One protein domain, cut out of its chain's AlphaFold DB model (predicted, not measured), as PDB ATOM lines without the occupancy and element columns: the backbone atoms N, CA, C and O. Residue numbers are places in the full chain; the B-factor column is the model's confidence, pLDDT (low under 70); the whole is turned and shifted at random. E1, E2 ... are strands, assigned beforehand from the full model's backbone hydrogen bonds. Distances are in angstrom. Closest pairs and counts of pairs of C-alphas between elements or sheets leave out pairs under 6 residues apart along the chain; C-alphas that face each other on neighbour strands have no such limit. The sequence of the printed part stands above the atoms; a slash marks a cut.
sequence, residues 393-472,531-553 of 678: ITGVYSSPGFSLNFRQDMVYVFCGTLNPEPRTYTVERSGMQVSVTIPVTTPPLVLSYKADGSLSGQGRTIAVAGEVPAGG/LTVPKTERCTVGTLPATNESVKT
ATOM      1  N   ILE A 393      27.999  47.116  -0.368       87.81
ATOM      2  CA  ILE A 393      28.706  48.102   0.446       87.81
ATOM      3  C   ILE A 393      29.059  49.320  -0.408       87.81
ATOM      4  O   ILE A 393      29.382  49.179  -1.588       87.81
ATOM      5  N   THR A 394      28.979  50.511   0.180       84.94
ATOM      6  CA  THR A 394      29.298  51.786  -0.476       84.94
ATOM      7  C   THR A 394      30.196  52.639   0.408       84.94
ATOM      8  O   THR A 394      30.194  52.497   1.631       84.94
ATOM      9  N   GLY A 395      30.910  53.582  -0.205       81.06
ATOM     10  CA  GLY A 395      31.723  54.570   0.499       81.06
ATOM     11  C   GLY A 395      33.204  54.212   0.552       81.06
ATOM     12  O   GLY A 395      33.668  53.270  -0.096       81.06
ATOM     13  N   VAL A 396      33.957  55.016   1.297       85.44
ATOM     14  CA  VAL A 396      35.417  54.936   1.349       85.44
ATOM     15  C   VAL A 396      35.864  54.321   2.673       85.44
ATOM     16  O   VAL A 396      35.383  54.689   3.744       85.44
ATOM     17  N   TYR A 397      36.794  53.375   2.580       87.31
ATOM     18  CA  TYR A 397      37.391  52.656   3.701       87.31
ATOM     19  C   TYR A 397      38.899  52.747   3.575       87.31
ATOM     20  O   TYR A 397      39.463  52.286   2.581       87.31
ATOM     21  N   SER A 398      39.565  53.357   4.547       88.94
ATOM     22  CA  SER A 398      40.964  53.749   4.380       88.94
ATOM     23  C   SER A 398      41.803  53.466   5.615       88.94
ATOM     24  O   SER A 398      41.353  53.632   6.744       88.94
ATOM     25  N   SER A 399      43.047  53.067   5.385       81.75
ATOM     26  CA  SER A 399      44.127  53.041   6.370       81.75
ATOM     27  C   SER A 399      45.414  53.536   5.698       81.75
ATOM     28  O   SER A 399      45.471  53.611   4.467       81.75
ATOM     29  N   PRO A 400      46.467  53.885   6.453       82.12
ATOM     30  CA  PRO A 400      47.720  54.332   5.853       82.12
ATOM     31  C   PRO A 400      48.248  53.341   4.800       82.12
ATOM     32  O   PRO A 400      48.494  52.175   5.095       82.12
ATOM     33  N   GLY A 401      48.413  53.813   3.560       76.12
ATOM     34  CA  GLY A 401      48.965  53.030   2.447       76.12
ATOM     35  C   GLY A 401      47.986  52.100   1.718       76.12
ATOM     36  O   GLY A 401      48.374  51.515   0.704       76.12
ATOM     37  N   PHE A 402      46.733  51.979   2.174       85.56
ATOM     38  CA  PHE A 402      45.714  51.162   1.511       85.56
ATOM     39  C   PHE A 402      44.301  51.717   1.712       85.56
ATOM     40  O   PHE A 402      43.854  51.895   2.847       85.56
ATOM     41  N   SER A 403      43.564  51.929   0.620       85.69
ATOM     42  CA  SER A 403      42.160  52.342   0.690       85.69
ATOM     43  C   SER A 403      41.295  51.709  -0.393       85.69
ATOM     44  O   SER A 403      41.777  51.270  -1.439       85.69
ATOM     45  N   LEU A 404      40.000  51.642  -0.112       87.38
ATOM     46  CA  LEU A 404      38.969  51.095  -0.977       87.38
ATOM     47  C   LEU A 404      37.866  52.132  -1.126       87.38
ATOM     48  O   LEU A 404      37.387  52.669  -0.129       87.38
ATOM     49  N   ASN A 405      37.444  52.388  -2.357       84.25
ATOM     50  CA  ASN A 405      36.298  53.244  -2.643       84.25
ATOM     51  C   ASN A 405      35.238  52.423  -3.371       84.25
ATOM     52  O   ASN A 405      35.392  52.124  -4.557       84.25
ATOM     53  N   PHE A 406      34.192  52.046  -2.644       82.19
ATOM     54  CA  PHE A 406      33.072  51.289  -3.180       82.19
ATOM     55  C   PHE A 406      32.034  52.229  -3.793       82.19
ATOM     56  O   PHE A 406      31.505  53.133  -3.135       82.19
ATOM     57  N   ARG A 407      31.733  51.969  -5.062       72.94
ATOM     58  CA  ARG A 407      30.633  52.541  -5.840       72.94
ATOM     59  C   ARG A 407      29.562  51.464  -6.072       72.94
ATOM     60  O   ARG A 407      29.703  50.350  -5.575       72.94
ATOM     61  N   GLN A 408      28.511  51.816  -6.810       64.56
ATOM     62  CA  GLN A 408      27.314  51.000  -7.039       64.56
ATOM     63  C   GLN A 408      27.595  49.526  -7.390       64.56
ATOM     64  O   GLN A 408      26.925  48.637  -6.868       64.56
ATOM     65  N   ASP A 409      28.569  49.288  -8.268       67.69
ATOM     66  CA  ASP A 409      28.886  47.997  -8.895       67.69
ATOM     67  C   ASP A 409      30.392  47.671  -8.919       67.69
ATOM     68  O   ASP A 409      30.800  46.573  -9.301       67.69
ATOM     69  N   MET A 410      31.236  48.612  -8.498       73.06
ATOM     70  CA  MET A 410      32.688  48.490  -8.565       73.06
ATOM     71  C   MET A 410      33.370  49.035  -7.314       73.06
ATOM     72  O   MET A 410      32.844  49.888  -6.600       73.06
ATOM     73  N   VAL A 411      34.593  48.581  -7.085       81.00
ATOM     74  CA  VAL A 411      35.495  49.101  -6.065       81.00
ATOM     75  C   VAL A 411      36.774  49.591  -6.725       81.00
ATOM     76  O   VAL A 411      37.364  48.898  -7.551       81.00
ATOM     77  N   TYR A 412      37.221  50.784  -6.350       81.31
ATOM     78  CA  TYR A 412      38.564  51.252  -6.676       81.31
ATOM     79  C   TYR A 412      39.508  50.851  -5.553       81.31
ATOM     80  O   TYR A 412      39.260  51.175  -4.387       81.31
ATOM     81  N   VAL A 413      40.584  50.147  -5.907       83.00
ATOM     82  CA  VAL A 413      41.613  49.720  -4.956       83.00
ATOM     83  C   VAL A 413      42.808  50.655  -5.054       83.00
ATOM     84  O   VAL A 413      43.448  50.748  -6.098       83.00
ATOM     85  N   PHE A 414      43.132  51.315  -3.950       83.31
ATOM     86  CA  PHE A 414      44.307  52.167  -3.826       83.31
ATOM     87  C   PHE A 414      45.331  51.438  -2.964       83.31
ATOM     88  O   PHE A 414      45.103  51.211  -1.775       83.31
ATOM     89  N   CYS A 415      46.456  51.062  -3.563       80.56
ATOM     90  CA  CYS A 415      47.548  50.376  -2.882       80.56
ATOM     91  C   CYS A 415      48.871  51.067  -3.223       80.56
ATOM     92  O   CYS A 415      49.327  51.025  -4.366       80.56
ATOM     93  N   GLY A 416      49.475  51.728  -2.231       78.88
ATOM     94  CA  GLY A 416      50.717  52.476  -2.411       78.88
ATOM     95  C   GLY A 416      50.603  53.552  -3.495       78.88
ATOM     96  O   GLY A 416      49.761  54.441  -3.410       78.88
ATOM     97  N   THR A 417      51.473  53.469  -4.505       74.06
ATOM     98  CA  THR A 417      51.542  54.437  -5.617       74.06
ATOM     99  C   THR A 417      50.826  53.983  -6.888       74.06
ATOM    100  O   THR A 417      50.909  54.681  -7.897       74.06
ATOM    101  N   LEU A 418      50.159  52.822  -6.865       67.81
ATOM    102  CA  LEU A 418      49.439  52.311  -8.031       67.81
ATOM    103  C   LEU A 418      48.313  53.261  -8.441       67.81
ATOM    104  O   LEU A 418      47.589  53.793  -7.597       67.81
ATOM    105  N   ASN A 419      48.130  53.405  -9.750       66.19
ATOM    106  CA  ASN A 419      46.931  53.990 -10.315       66.19
ATOM    107  C   ASN A 419      45.727  53.125  -9.918       66.19
ATOM    108  O   ASN A 419      45.767  51.901 -10.085       66.19
ATOM    109  N   PRO A 420      44.657  53.738  -9.394       67.50
ATOM    110  CA  PRO A 420      43.474  53.005  -8.989       67.50
ATOM    111  C   PRO A 420      42.740  52.500 -10.228       67.50
ATOM    112  O   PRO A 420      42.334  53.278 -11.090       67.50
ATOM    113  N   GLU A 421      42.528  51.194 -10.292       58.81
ATOM    114  CA  GLU A 421      41.706  50.583 -11.329       58.81
ATOM    115  C   GLU A 421      40.381  50.097 -10.734       58.81
ATOM    116  O   GLU A 421      40.364  49.589  -9.605       58.81
ATOM    117  N   PRO A 422      39.268  50.220 -11.480       69.81
ATOM    118  CA  PRO A 422      38.006  49.644 -11.057       69.81
ATOM    119  C   PRO A 422      38.112  48.112 -11.046       69.81
ATOM    120  O   PRO A 422      38.699  47.486 -11.937       69.81
ATOM    121  N   ARG A 423      37.540  47.500 -10.011       74.38
ATOM    122  CA  ARG A 423      37.396  46.052  -9.849       74.38
ATOM    123  C   ARG A 423      35.950  45.731  -9.513       74.38
ATOM    124  O   ARG A 423      35.283  46.509  -8.835       74.38
ATOM    125  N   THR A 424      35.480  44.569  -9.939       82.88
ATOM    126  CA  THR A 424      34.237  44.009  -9.405       82.88
ATOM    127  C   THR A 424      34.452  43.567  -7.959       82.88
ATOM    128  O   THR A 424      35.580  43.327  -7.523       82.88
ATOM    129  N   TYR A 425      33.372  43.475  -7.193       86.62
ATOM    130  CA  TYR A 425      33.397  42.903  -5.854       86.62
ATOM    131  C   TYR A 425      32.110  42.124  -5.601       86.62
ATOM    132  O   TYR A 425      31.083  42.391  -6.222       86.62
ATOM    133  N   THR A 426      32.165  41.166  -4.683       87.25
ATOM    134  CA  THR A 426      30.977  40.459  -4.198       87.25
ATOM    135  C   THR A 426      30.816  40.679  -2.706       87.25
ATOM    136  O   THR A 426      31.797  40.856  -1.978       87.25
ATOM    137  N   VAL A 427      29.567  40.694  -2.247       88.62
ATOM    138  CA  VAL A 427      29.225  40.763  -0.828       88.62
ATOM    139  C   VAL A 427      28.429  39.522  -0.482       88.62
ATOM    140  O   VAL A 427      27.356  39.280  -1.027       88.62
ATOM    141  N   GLU A 428      28.973  38.732   0.429       87.50
ATOM    142  CA  GLU A 428      28.358  37.511   0.921       87.50
ATOM    143  C   GLU A 428      28.004  37.680   2.392       87.50
ATOM    144  O   GLU A 428      28.713  38.331   3.163       87.50
ATOM    145  N   ARG A 429      26.885  37.082   2.787       85.56
ATOM    146  CA  ARG A 429      26.415  37.078   4.166       85.56
ATOM    147  C   ARG A 429      26.302  35.639   4.645       85.56
ATOM    148  O   ARG A 429      25.571  34.849   4.059       85.56
ATOM    149  N   SER A 430      26.957  35.337   5.761       83.94
ATOM    150  CA  SER A 430      26.800  34.086   6.502       83.94
ATOM    151  C   SER A 430      26.377  34.410   7.934       83.94
ATOM    152  O   SER A 430      27.166  34.883   8.754       83.94
ATOM    153  N   GLY A 431      25.083  34.252   8.226       82.75
ATOM    154  CA  GLY A 431      24.501  34.701   9.493       82.75
ATOM    155  C   GLY A 431      24.612  36.221   9.671       82.75
ATOM    156  O   GLY A 431      24.047  36.984   8.884       82.75
ATOM    157  N   MET A 432      25.319  36.663  10.714       82.75
ATOM    158  CA  MET A 432      25.635  38.080  10.959       82.75
ATOM    159  C   MET A 432      26.961  38.530  10.340       82.75
ATOM    160  O   MET A 432      27.258  39.722  10.326       82.75
ATOM    161  N   GLN A 433      27.778  37.596   9.856       86.50
ATOM    162  CA  GLN A 433      29.057  37.929   9.256       86.50
ATOM    163  C   GLN A 433      28.842  38.320   7.798       86.50
ATOM    164  O   GLN A 433      28.218  37.583   7.033       86.50
ATOM    165  N   VAL A 434      29.375  39.477   7.418       91.06
ATOM    166  CA  VAL A 434      29.393  39.940   6.031       91.06
ATOM    167  C   VAL A 434      30.834  39.942   5.546       91.06
ATOM    168  O   VAL A 434      31.707  40.541   6.180       91.06
ATOM    169  N   SER A 435      31.081  39.251   4.439       92.25
ATOM    170  CA  SER A 435      32.371  39.190   3.762       92.25
ATOM    171  C   SER A 435      32.301  39.888   2.413       92.25
ATOM    172  O   SER A 435      31.373  39.679   1.638       92.25
ATOM    173  N   VAL A 436      33.304  40.709   2.129       93.19
ATOM    174  CA  VAL A 436      33.480  41.401   0.854       93.19
ATOM    175  C   VAL A 436      34.676  40.786   0.146       93.19
ATOM    176  O   VAL A 436      35.787  40.818   0.678       93.19
ATOM    177  N   THR A 437      34.461  40.238  -1.046       91.44
ATOM    178  CA  THR A 437      35.509  39.589  -1.838       91.44
ATOM    179  C   THR A 437      35.864  40.451  -3.041       91.44
ATOM    180  O   THR A 437      34.997  40.850  -3.814       91.44
ATOM    181  N   ILE A 438      37.157  40.735  -3.203       90.81
ATOM    182  CA  ILE A 438      37.709  41.562  -4.277       90.81
ATOM    183  C   ILE A 438      38.793  40.750  -5.009       90.81
ATOM    184  O   ILE A 438      39.786  40.351  -4.384       90.81
ATOM    185  N   PRO A 439      38.670  40.517  -6.328       84.94
ATOM    186  CA  PRO A 439      39.614  39.732  -7.120       84.94
ATOM    187  C   PRO A 439      40.851  40.564  -7.510       84.94
ATOM    188  O   PRO A 439      41.178  40.724  -8.681       84.94
ATOM    189  N   VAL A 440      41.531  41.144  -6.519       80.88
ATOM    190  CA  VAL A 440      42.733  41.977  -6.720       80.88
ATOM    191  C   VAL A 440      44.041  41.189  -6.575       80.88
ATOM    192  O   VAL A 440      45.092  41.628  -7.037       80.88
ATOM    193  N   THR A 441      43.981  40.007  -5.962       82.06
ATOM    194  CA  THR A 441      45.102  39.075  -5.798       82.06
ATOM    195  C   THR A 441      44.647  37.641  -6.043       82.06
ATOM    196  O   THR A 441      43.450  37.358  -6.033       82.06
ATOM    197  N   THR A 442      45.603  36.722  -6.185       81.00
ATOM    198  CA  THR A 442      45.343  35.277  -6.178       81.00
ATOM    199  C   THR A 442      46.040  34.661  -4.959       81.00
ATOM    200  O   THR A 442      47.271  34.660  -4.926       81.00
ATOM    201  N   PRO A 443      45.303  34.162  -3.943       84.00
ATOM    202  CA  PRO A 443      43.838  34.128  -3.830       84.00
ATOM    203  C   PRO A 443      43.213  35.525  -3.615       84.00
ATOM    204  O   PRO A 443      43.931  36.439  -3.183       84.00
ATOM    205  N   PRO A 444      41.899  35.703  -3.876       88.62
ATOM    206  CA  PRO A 444      41.207  36.983  -3.717       88.62
ATOM    207  C   PRO A 444      41.386  37.626  -2.336       88.62
ATOM    208  O   PRO A 444      41.673  36.971  -1.323       88.62
ATOM    209  N   LEU A 445      41.215  38.944  -2.288       90.06
ATOM    210  CA  LEU A 445      41.144  39.674  -1.030       90.06
ATOM    211  C   LEU A 445      39.746  39.497  -0.443       90.06
ATOM    212  O   LEU A 445      38.772  39.910  -1.059       90.06
ATOM    213  N   VAL A 446      39.665  38.916   0.751       92.75
ATOM    214  CA  VAL A 446      38.416  38.775   1.505       92.75
ATOM    215  C   VAL A 446      38.496  39.673   2.732       92.75
ATOM    216  O   VAL A 446      39.466  39.607   3.490       92.75
ATOM    217  N   LEU A 447      37.493  40.526   2.910       94.56
ATOM    218  CA  LEU A 447      37.388  41.484   4.006       94.56
ATOM    219  C   LEU A 447      36.145  41.174   4.827       94.56
ATOM    220  O   LEU A 447      35.077  40.974   4.262       94.56
ATOM    221  N   SER A 448      36.255  41.202   6.150       93.44
ATOM    222  CA  SER A 448      35.084  41.105   7.026       93.44
ATOM    223  C   SER A 448      34.564  42.498   7.365       93.44
ATOM    224  O   SER A 448      35.340  43.336   7.833       93.44
ATOM    225  N   TYR A 449      33.267  42.736   7.178       92.38
ATOM    226  CA  TYR A 449      32.584  43.927   7.683       92.38
ATOM    227  C   TYR A 449      32.289  43.762   9.173       92.38
ATOM    228  O   TYR A 449      31.736  42.748   9.607       92.38
ATOM    229  N   LYS A 450      32.707  44.746   9.965       90.31
ATOM    230  CA  LYS A 450      32.582  44.760  11.421       90.31
ATOM    231  C   LYS A 450      31.365  45.575  11.854       90.31
ATOM    232  O   LYS A 450      30.879  46.440  11.131       90.31
ATOM    233  N   ALA A 451      30.887  45.316  13.071       85.06
ATOM    234  CA  ALA A 451      29.739  46.018  13.650       85.06
ATOM    235  C   ALA A 451      29.981  47.527  13.854       85.06
ATOM    236  O   ALA A 451      29.032  48.300  13.850       85.06
ATOM    237  N   ASP A 452      31.243  47.946  13.986       85.19
ATOM    238  CA  ASP A 452      31.655  49.357  14.046       85.19
ATOM    239  C   ASP A 452      31.649  50.053  12.670       85.19
ATOM    240  O   ASP A 452      32.044  51.211  12.550       85.19
ATOM    241  N   GLY A 453      31.228  49.344  11.621       86.44
ATOM    242  CA  GLY A 453      31.183  49.841  10.258       86.44
ATOM    243  C   GLY A 453      32.517  49.790   9.522       86.44
ATOM    244  O   GLY A 453      32.553  50.223   8.378       86.44
ATOM    245  N   SER A 454      33.596  49.271  10.116       91.94
ATOM    246  CA  SER A 454      34.898  49.122   9.455       91.94
ATOM    247  C   SER A 454      35.017  47.817   8.656       91.94
ATOM    248  O   SER A 454      34.288  46.847   8.877       91.94
ATOM    249  N   LEU A 455      35.969  47.769   7.722       93.81
ATOM    250  CA  LEU A 455      36.374  46.539   7.034       93.81
ATOM    251  C   LEU A 455      37.669  45.995   7.636       93.81
ATOM    252  O   LEU A 455      38.528  46.750   8.073       93.81
ATOM    253  N   SER A 456      37.854  44.680   7.640       93.50
ATOM    254  CA  SER A 456      39.055  44.055   8.197       93.50
ATOM    255  C   SER A 456      39.616  42.985   7.276       93.50
ATOM    256  O   SER A 456      38.965  41.968   7.049       93.50
ATOM    257  N   GLY A 457      40.856  43.184   6.820       86.44
ATOM    258  CA  GLY A 457      41.640  42.200   6.060       86.44
ATOM    259  C   GLY A 457      42.577  41.342   6.917       86.44
ATOM    260  O   GLY A 457      43.490  40.712   6.388       86.44
ATOM    261  N   GLN A 458      42.376  41.338   8.243       82.50
ATOM    262  CA  GLN A 458      43.136  40.542   9.223       82.50
ATOM    263  C   GLN A 458      44.652  40.833   9.268       82.50
ATOM    264  O   GLN A 458      45.429  40.009   9.741       82.50
ATOM    265  N   GLY A 459      45.097  42.001   8.795       80.75
ATOM    266  CA  GLY A 459      46.511  42.395   8.811       80.75
ATOM    267  C   GLY A 459      47.366  41.700   7.749       80.75
ATOM    268  O   GLY A 459      48.592  41.787   7.795       80.75
ATOM    269  N   ARG A 460      46.751  41.005   6.783       83.75
ATOM    270  CA  ARG A 460      47.482  40.301   5.726       83.75
ATOM    271  C   ARG A 460      48.170  41.300   4.801       83.75
ATOM    272  O   ARG A 460      47.549  42.245   4.319       83.75
ATOM    273  N   THR A 461      49.438  41.054   4.491       87.06
ATOM    274  CA  THR A 461      50.123  41.774   3.411       87.06
ATOM    275  C   THR A 461      49.796  41.113   2.080       87.06
ATOM    276  O   THR A 461      50.019  39.916   1.907       87.06
ATOM    277  N   ILE A 462      49.247  41.889   1.149       86.69
ATOM    278  CA  ILE A 462      48.899  41.454  -0.204       86.69
ATOM    279  C   ILE A 462      49.820  42.121  -1.225       86.69
ATOM    280  O   ILE A 462      50.277  43.243  -1.017       86.69
ATOM    281  N   ALA A 463      50.091  41.426  -2.328       85.88
ATOM    282  CA  ALA A 463      50.815  41.971  -3.470       85.88
ATOM    283  C   ALA A 463      49.807  42.331  -4.562       85.88
ATOM    284  O   ALA A 463      49.238  41.438  -5.186       85.88
ATOM    285  N   VAL A 464      49.570  43.624  -4.767       82.06
ATOM    286  CA  VAL A 464      48.648  44.121  -5.790       82.06
ATOM    287  C   VAL A 464      49.454  44.450  -7.035       82.06
ATOM    288  O   VAL A 464      50.368  45.271  -6.978       82.06
ATOM    289  N   ALA A 465      49.130  43.796  -8.148       75.88
ATOM    290  CA  ALA A 465      49.638  44.182  -9.456       75.88
ATOM    291  C   ALA A 465      48.761  45.306 -10.020       75.88
ATOM    292  O   ALA A 465      47.533  45.219  -9.983       75.88
ATOM    293  N   GLY A 466      49.394  46.349 -10.539       69.44
ATOM    294  CA  GLY A 466      48.712  47.452 -11.196       69.44
ATOM    295  C   GLY A 466      49.671  48.258 -12.054       69.44
ATOM    296  O   GLY A 466      50.762  47.807 -12.407       69.44
ATOM    297  N   GLU A 467      49.259  49.469 -12.378       68.62
ATOM    298  CA  GLU A 467      49.996  50.383 -13.235       68.62
ATOM    299  C   GLU A 467      50.437  51.615 -12.440       68.62
ATOM    300  O   GLU A 467      49.726  52.067 -11.551       68.62
ATOM    301  N   VAL A 468      51.596  52.190 -12.752       63.97
ATOM    302  CA  VAL A 468      51.974  53.543 -12.304       63.97
ATOM    303  C   VAL A 468      52.300  54.415 -13.511       63.97
ATOM    304  O   VAL A 468      52.733  53.876 -14.532       63.97
ATOM    305  N   PRO A 469      52.132  55.746 -13.436       52.06
ATOM    306  CA  PRO A 469      52.520  56.635 -14.523       52.06
ATOM    307  C   PRO A 469      54.016  56.489 -14.850       52.06
ATOM    308  O   PRO A 469      54.881  56.540 -13.971       52.06
ATOM    309  N   ALA A 470      54.323  56.281 -16.126       47.59
ATOM    310  CA  ALA A 470      55.670  56.220 -16.664       47.59
ATOM    311  C   ALA A 470      56.201  57.653 -16.822       47.59
ATOM    312  O   ALA A 470      56.007  58.296 -17.851       47.59
ATOM    313  N   GLY A 471      56.849  58.163 -15.772       43.22
ATOM    314  CA  GLY A 471      57.230  59.575 -15.680       43.22
ATOM    315  C   GLY A 471      56.075  60.425 -15.146       43.22
ATOM    316  O   GLY A 471      54.912  60.120 -15.386       43.22
ATOM    317  N   GLY A 472      56.389  61.457 -14.362       35.66
ATOM    318  CA  GLY A 472      55.439  62.239 -13.555       35.66
ATOM    319  C   GLY A 472      54.441  63.124 -14.318       35.66
ATOM    320  O   GLY A 472      54.163  64.225 -13.866       35.66
ATOM    321  N   LEU A 531      51.059  57.251 -20.285       48.75
ATOM    322  CA  LEU A 531      51.866  56.050 -20.463       48.75
ATOM    323  C   LEU A 531      52.058  55.436 -19.073       48.75
ATOM    324  O   LEU A 531      52.483  56.135 -18.158       48.75
ATOM    325  N   THR A 532      51.709  54.172 -18.893       49.84
ATOM    326  CA  THR A 532      51.812  53.475 -17.612       49.84
ATOM    327  C   THR A 532      52.839  52.354 -17.694       49.84
ATOM    328  O   THR A 532      53.047  51.758 -18.750       49.84
ATOM    329  N   VAL A 533      53.519  52.075 -16.583       56.38
ATOM    330  CA  VAL A 533      54.368  50.888 -16.426       56.38
ATOM    331  C   VAL A 533      53.759  49.956 -15.383       56.38
ATOM    332  O   VAL A 533      53.259  50.439 -14.361       56.38
ATOM    333  N   PRO A 534      53.801  48.631 -15.601       73.12
ATOM    334  CA  PRO A 534      53.330  47.680 -14.611       73.12
ATOM    335  C   PRO A 534      54.211  47.759 -13.361       73.12
ATOM    336  O   PRO A 534      55.441  47.785 -13.438       73.12
ATOM    337  N   LYS A 535      53.575  47.779 -12.194       77.31
ATOM    338  CA  LYS A 535      54.229  47.760 -10.891       77.31
ATOM    339  C   LYS A 535      53.424  46.884  -9.944       77.31
ATOM    340  O   LYS A 535      52.197  46.895  -9.951       77.31
ATOM    341  N   THR A 536      54.133  46.155  -9.095       82.50
ATOM    342  CA  THR A 536      53.522  45.425  -7.986       82.50
ATOM    343  C   THR A 536      53.840  46.153  -6.692       82.50
ATOM    344  O   THR A 536      55.013  46.317  -6.354       82.50
ATOM    345  N   GLU A 537      52.811  46.575  -5.967       82.94
ATOM    346  CA  GLU A 537      52.943  47.147  -4.625       82.94
ATOM    347  C   GLU A 537      52.555  46.113  -3.568       82.94
ATOM    348  O   GLU A 537      51.708  45.243  -3.793       82.94
ATOM    349  N   ARG A 538      53.185  46.203  -2.395       89.31
ATOM    350  CA  ARG A 538      52.814  45.396  -1.229       89.31
ATOM    351  C   ARG A 538      52.081  46.269  -0.229       89.31
ATOM    352  O   ARG A 538      52.661  47.209   0.300       89.31
ATOM    353  N   CYS A 539      50.834  45.918   0.055       85.31
ATOM    354  CA  CYS A 539      49.992  46.652   0.989       85.31
ATOM    355  C   CYS A 539      49.543  45.748   2.128       85.31
ATOM    356  O   CYS A 539      49.077  44.630   1.905       85.31
ATOM    357  N   THR A 540      49.678  46.236   3.356       89.50
ATOM    358  CA  THR A 540      49.169  45.555   4.544       89.50
ATOM    359  C   THR A 540      47.716  45.950   4.758       89.50
ATOM    360  O   THR A 540      47.408  47.118   4.975       89.50
ATOM    361  N   VAL A 541      46.812  44.974   4.696       90.19
ATOM    362  CA  VAL A 541      45.374  45.207   4.846       90.19
ATOM    363  C   VAL A 541      44.970  44.948   6.292       90.19
ATOM    364  O   VAL A 541      44.654  43.825   6.684       90.19
ATOM    365  N   GLY A 542      45.027  45.999   7.106       88.12
ATOM    366  CA  GLY A 542      44.622  45.978   8.511       88.12
ATOM    367  C   GLY A 542      43.110  46.132   8.708       88.12
ATOM    368  O   GLY A 542      42.298  45.544   7.989       88.12
ATOM    369  N   THR A 543      42.736  46.928   9.710       93.38
ATOM    370  CA  THR A 543      41.366  47.439   9.850       93.38
ATOM    371  C   THR A 543      41.258  48.755   9.081       93.38
ATOM    372  O   THR A 543      42.089  49.642   9.253       93.38
ATOM    373  N   LEU A 544      40.248  48.855   8.225       91.25
ATOM    374  CA  LEU A 544      39.938  49.977   7.350       91.25
ATOM    375  C   LEU A 544      38.683  50.671   7.899       91.25
ATOM    376  O   LEU A 544      37.566  50.225   7.605       91.25
ATOM    377  N   PRO A 545      38.822  51.706   8.742       90.38
ATOM    378  CA  PRO A 545      37.682  52.504   9.168       90.38
ATOM    379  C   PRO A 545      36.979  53.152   7.969       90.38
ATOM    380  O   PRO A 545      37.615  53.530   6.981       90.38
ATOM    381  N   ALA A 546      35.659  53.290   8.082       86.50
ATOM    382  CA  ALA A 546      34.869  54.121   7.184       86.50
ATOM    383  C   ALA A 546      35.324  55.584   7.296       86.50
ATOM    384  O   ALA A 546      35.499  56.097   8.403       86.50
ATOM    385  N   THR A 547      35.508  56.264   6.166       77.31
ATOM    386  CA  THR A 547      35.861  57.685   6.147       77.31
ATOM    387  C   THR A 547      34.647  58.532   5.782       77.31
ATOM    388  O   THR A 547      33.938  58.257   4.818       77.31
ATOM    389  N   ASN A 548      34.432  59.623   6.519       57.59
ATOM    390  CA  ASN A 548      33.419  60.627   6.168       57.59
ATOM    391  C   ASN A 548      33.861  61.521   4.993       57.59
ATOM    392  O   ASN A 548      33.134  62.425   4.590       57.59
ATOM    393  N   GLU A 549      35.062  61.301   4.452       42.88
ATOM    394  CA  GLU A 549      35.575  62.052   3.316       42.88
ATOM    395  C   GLU A 549      34.893  61.603   2.019       42.88
ATOM    396  O   GLU A 549      35.226  60.575   1.428       42.88
ATOM    397  N   SER A 550      33.986  62.437   1.514       40.12
ATOM    398  CA  SER A 550      33.800  62.545   0.072       40.12
ATOM    399  C   SER A 550      35.138  62.986  -0.524       40.12
ATOM    400  O   SER A 550      35.629  64.066  -0.188       40.12
ATOM    401  N   VAL A 551      35.746  62.175  -1.396       34.03
ATOM    402  CA  VAL A 551      36.913  62.614  -2.178       34.03
ATOM    403  C   VAL A 551      36.582  63.982  -2.788       34.03
ATOM    404  O   VAL A 551      35.499  64.158  -3.351       34.03
ATOM    405  N   LYS A 552      37.499  64.946  -2.639       32.16
ATOM    406  CA  LYS A 552      37.372  66.384  -2.970       32.16
ATOM    407  C   LYS A 552      36.901  66.709  -4.403       32.16
ATOM    408  O   LYS A 552      36.703  67.871  -4.730       32.16
ATOM    409  N   THR A 553      36.675  65.708  -5.247       31.44
ATOM    410  CA  THR A 553      36.042  65.819  -6.565       31.44
ATOM    411  C   THR A 553      34.516  65.940  -6.518       31.44
ATOM    412  O   THR A 553      33.946  66.532  -7.426       31.44
TER     413      THR A 553
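Overview. This is residues 393 to 472 and 531 to 553 of the 678 residues of an uncharacterized protein of Acidobacteria bacterium AB60 (UniProt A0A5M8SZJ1). A strongly twisted sheet of five strands, E5 to E9, and a smaller sheet of four, E1 to E4, make a sandwich, partly face to face, with the strands of the one crossing those of the other at 80 degrees. The long bent pair E8 and E9 makes one end of the longest axis, and the turn between E5 and E6 makes the other. The printed part has 103 residues with no named helix and nine named strands, E1 to E9 in chain order; the class is all strand. Across the sheets the orders are E5, E6, E7, E8, E9 and E1, E2, E3, E4, both antiparallel. The whole is compact, with a radius of gyration of the C-alphas of 13.6 A and spans of 47 by 32 by 24 A.

Along the chain. In the larger sheet, E5 is residues 426 to 430, E6 433 to 438 and E7 445 to 449. E8, residues 455 to 469, measures 28.8 A and bends by 106 degrees at residue 458. E9, residues 532 to 544, measures 27.9 A, bends by 68 degrees at residue 541 and ends with C-alpha 544 at (39.938, 49.977, 7.350). In the smaller sheet, E1, residues 393 to 399, measures 17.2 A and begins with C-alpha 393 at (28.706, 48.102, 0.446). E2 is residues 402 to 406, E3 411 to 415 and E4 421 to 423.

Arrangement. E5 to E8 form a meander, each strand the antiparallel neighbour of the one before. N 428 and O 435 of the hairpin E5 and E6 are 2.8 A apart, within hydrogen-bond range, as are N 436 and O 447 of E6 and E7, at 2.8 A, and N 448 and O 456 of E7 and E8, at 3.0 A. E8 and E9 are antiparallel at 165 degrees, with N 464 and O 537 at 2.9 A. The edge strands are E5 and E9. E1 to E4 form a second meander, with N 397 and O 404 at 2.9 A, N 405 and O 412 at 3.0 A, and N 411 and O 423 at 2.8 A. Between the sheets, the closest C-alphas of E1 and E9 are those of Ser 398 and Leu 544, 4.9 A, and of E3 and E9 those of Cys 415 and Cys 539, 5.9 A. E2 and E7 are apart. E4 runs on into E5 at 40 degrees across a break of 2 residues, where the chain changes sheets.

Size, cuts and confidence. The two C-alphas farthest apart are those of Gly 431 and Gly 471, 48.2 A. Residues 473 to 530 are not printed, and C-alphas 472 and 531 are 9.9 A apart across the cut. Of the links that are printed whole, E6 to E7 is short and the others are tight. The mean pLDDT of the printed part is 78.2, with low confidence at residues 408 to 409, 418 to 422, 466 to 472, 531 to 533 and 548 to 553.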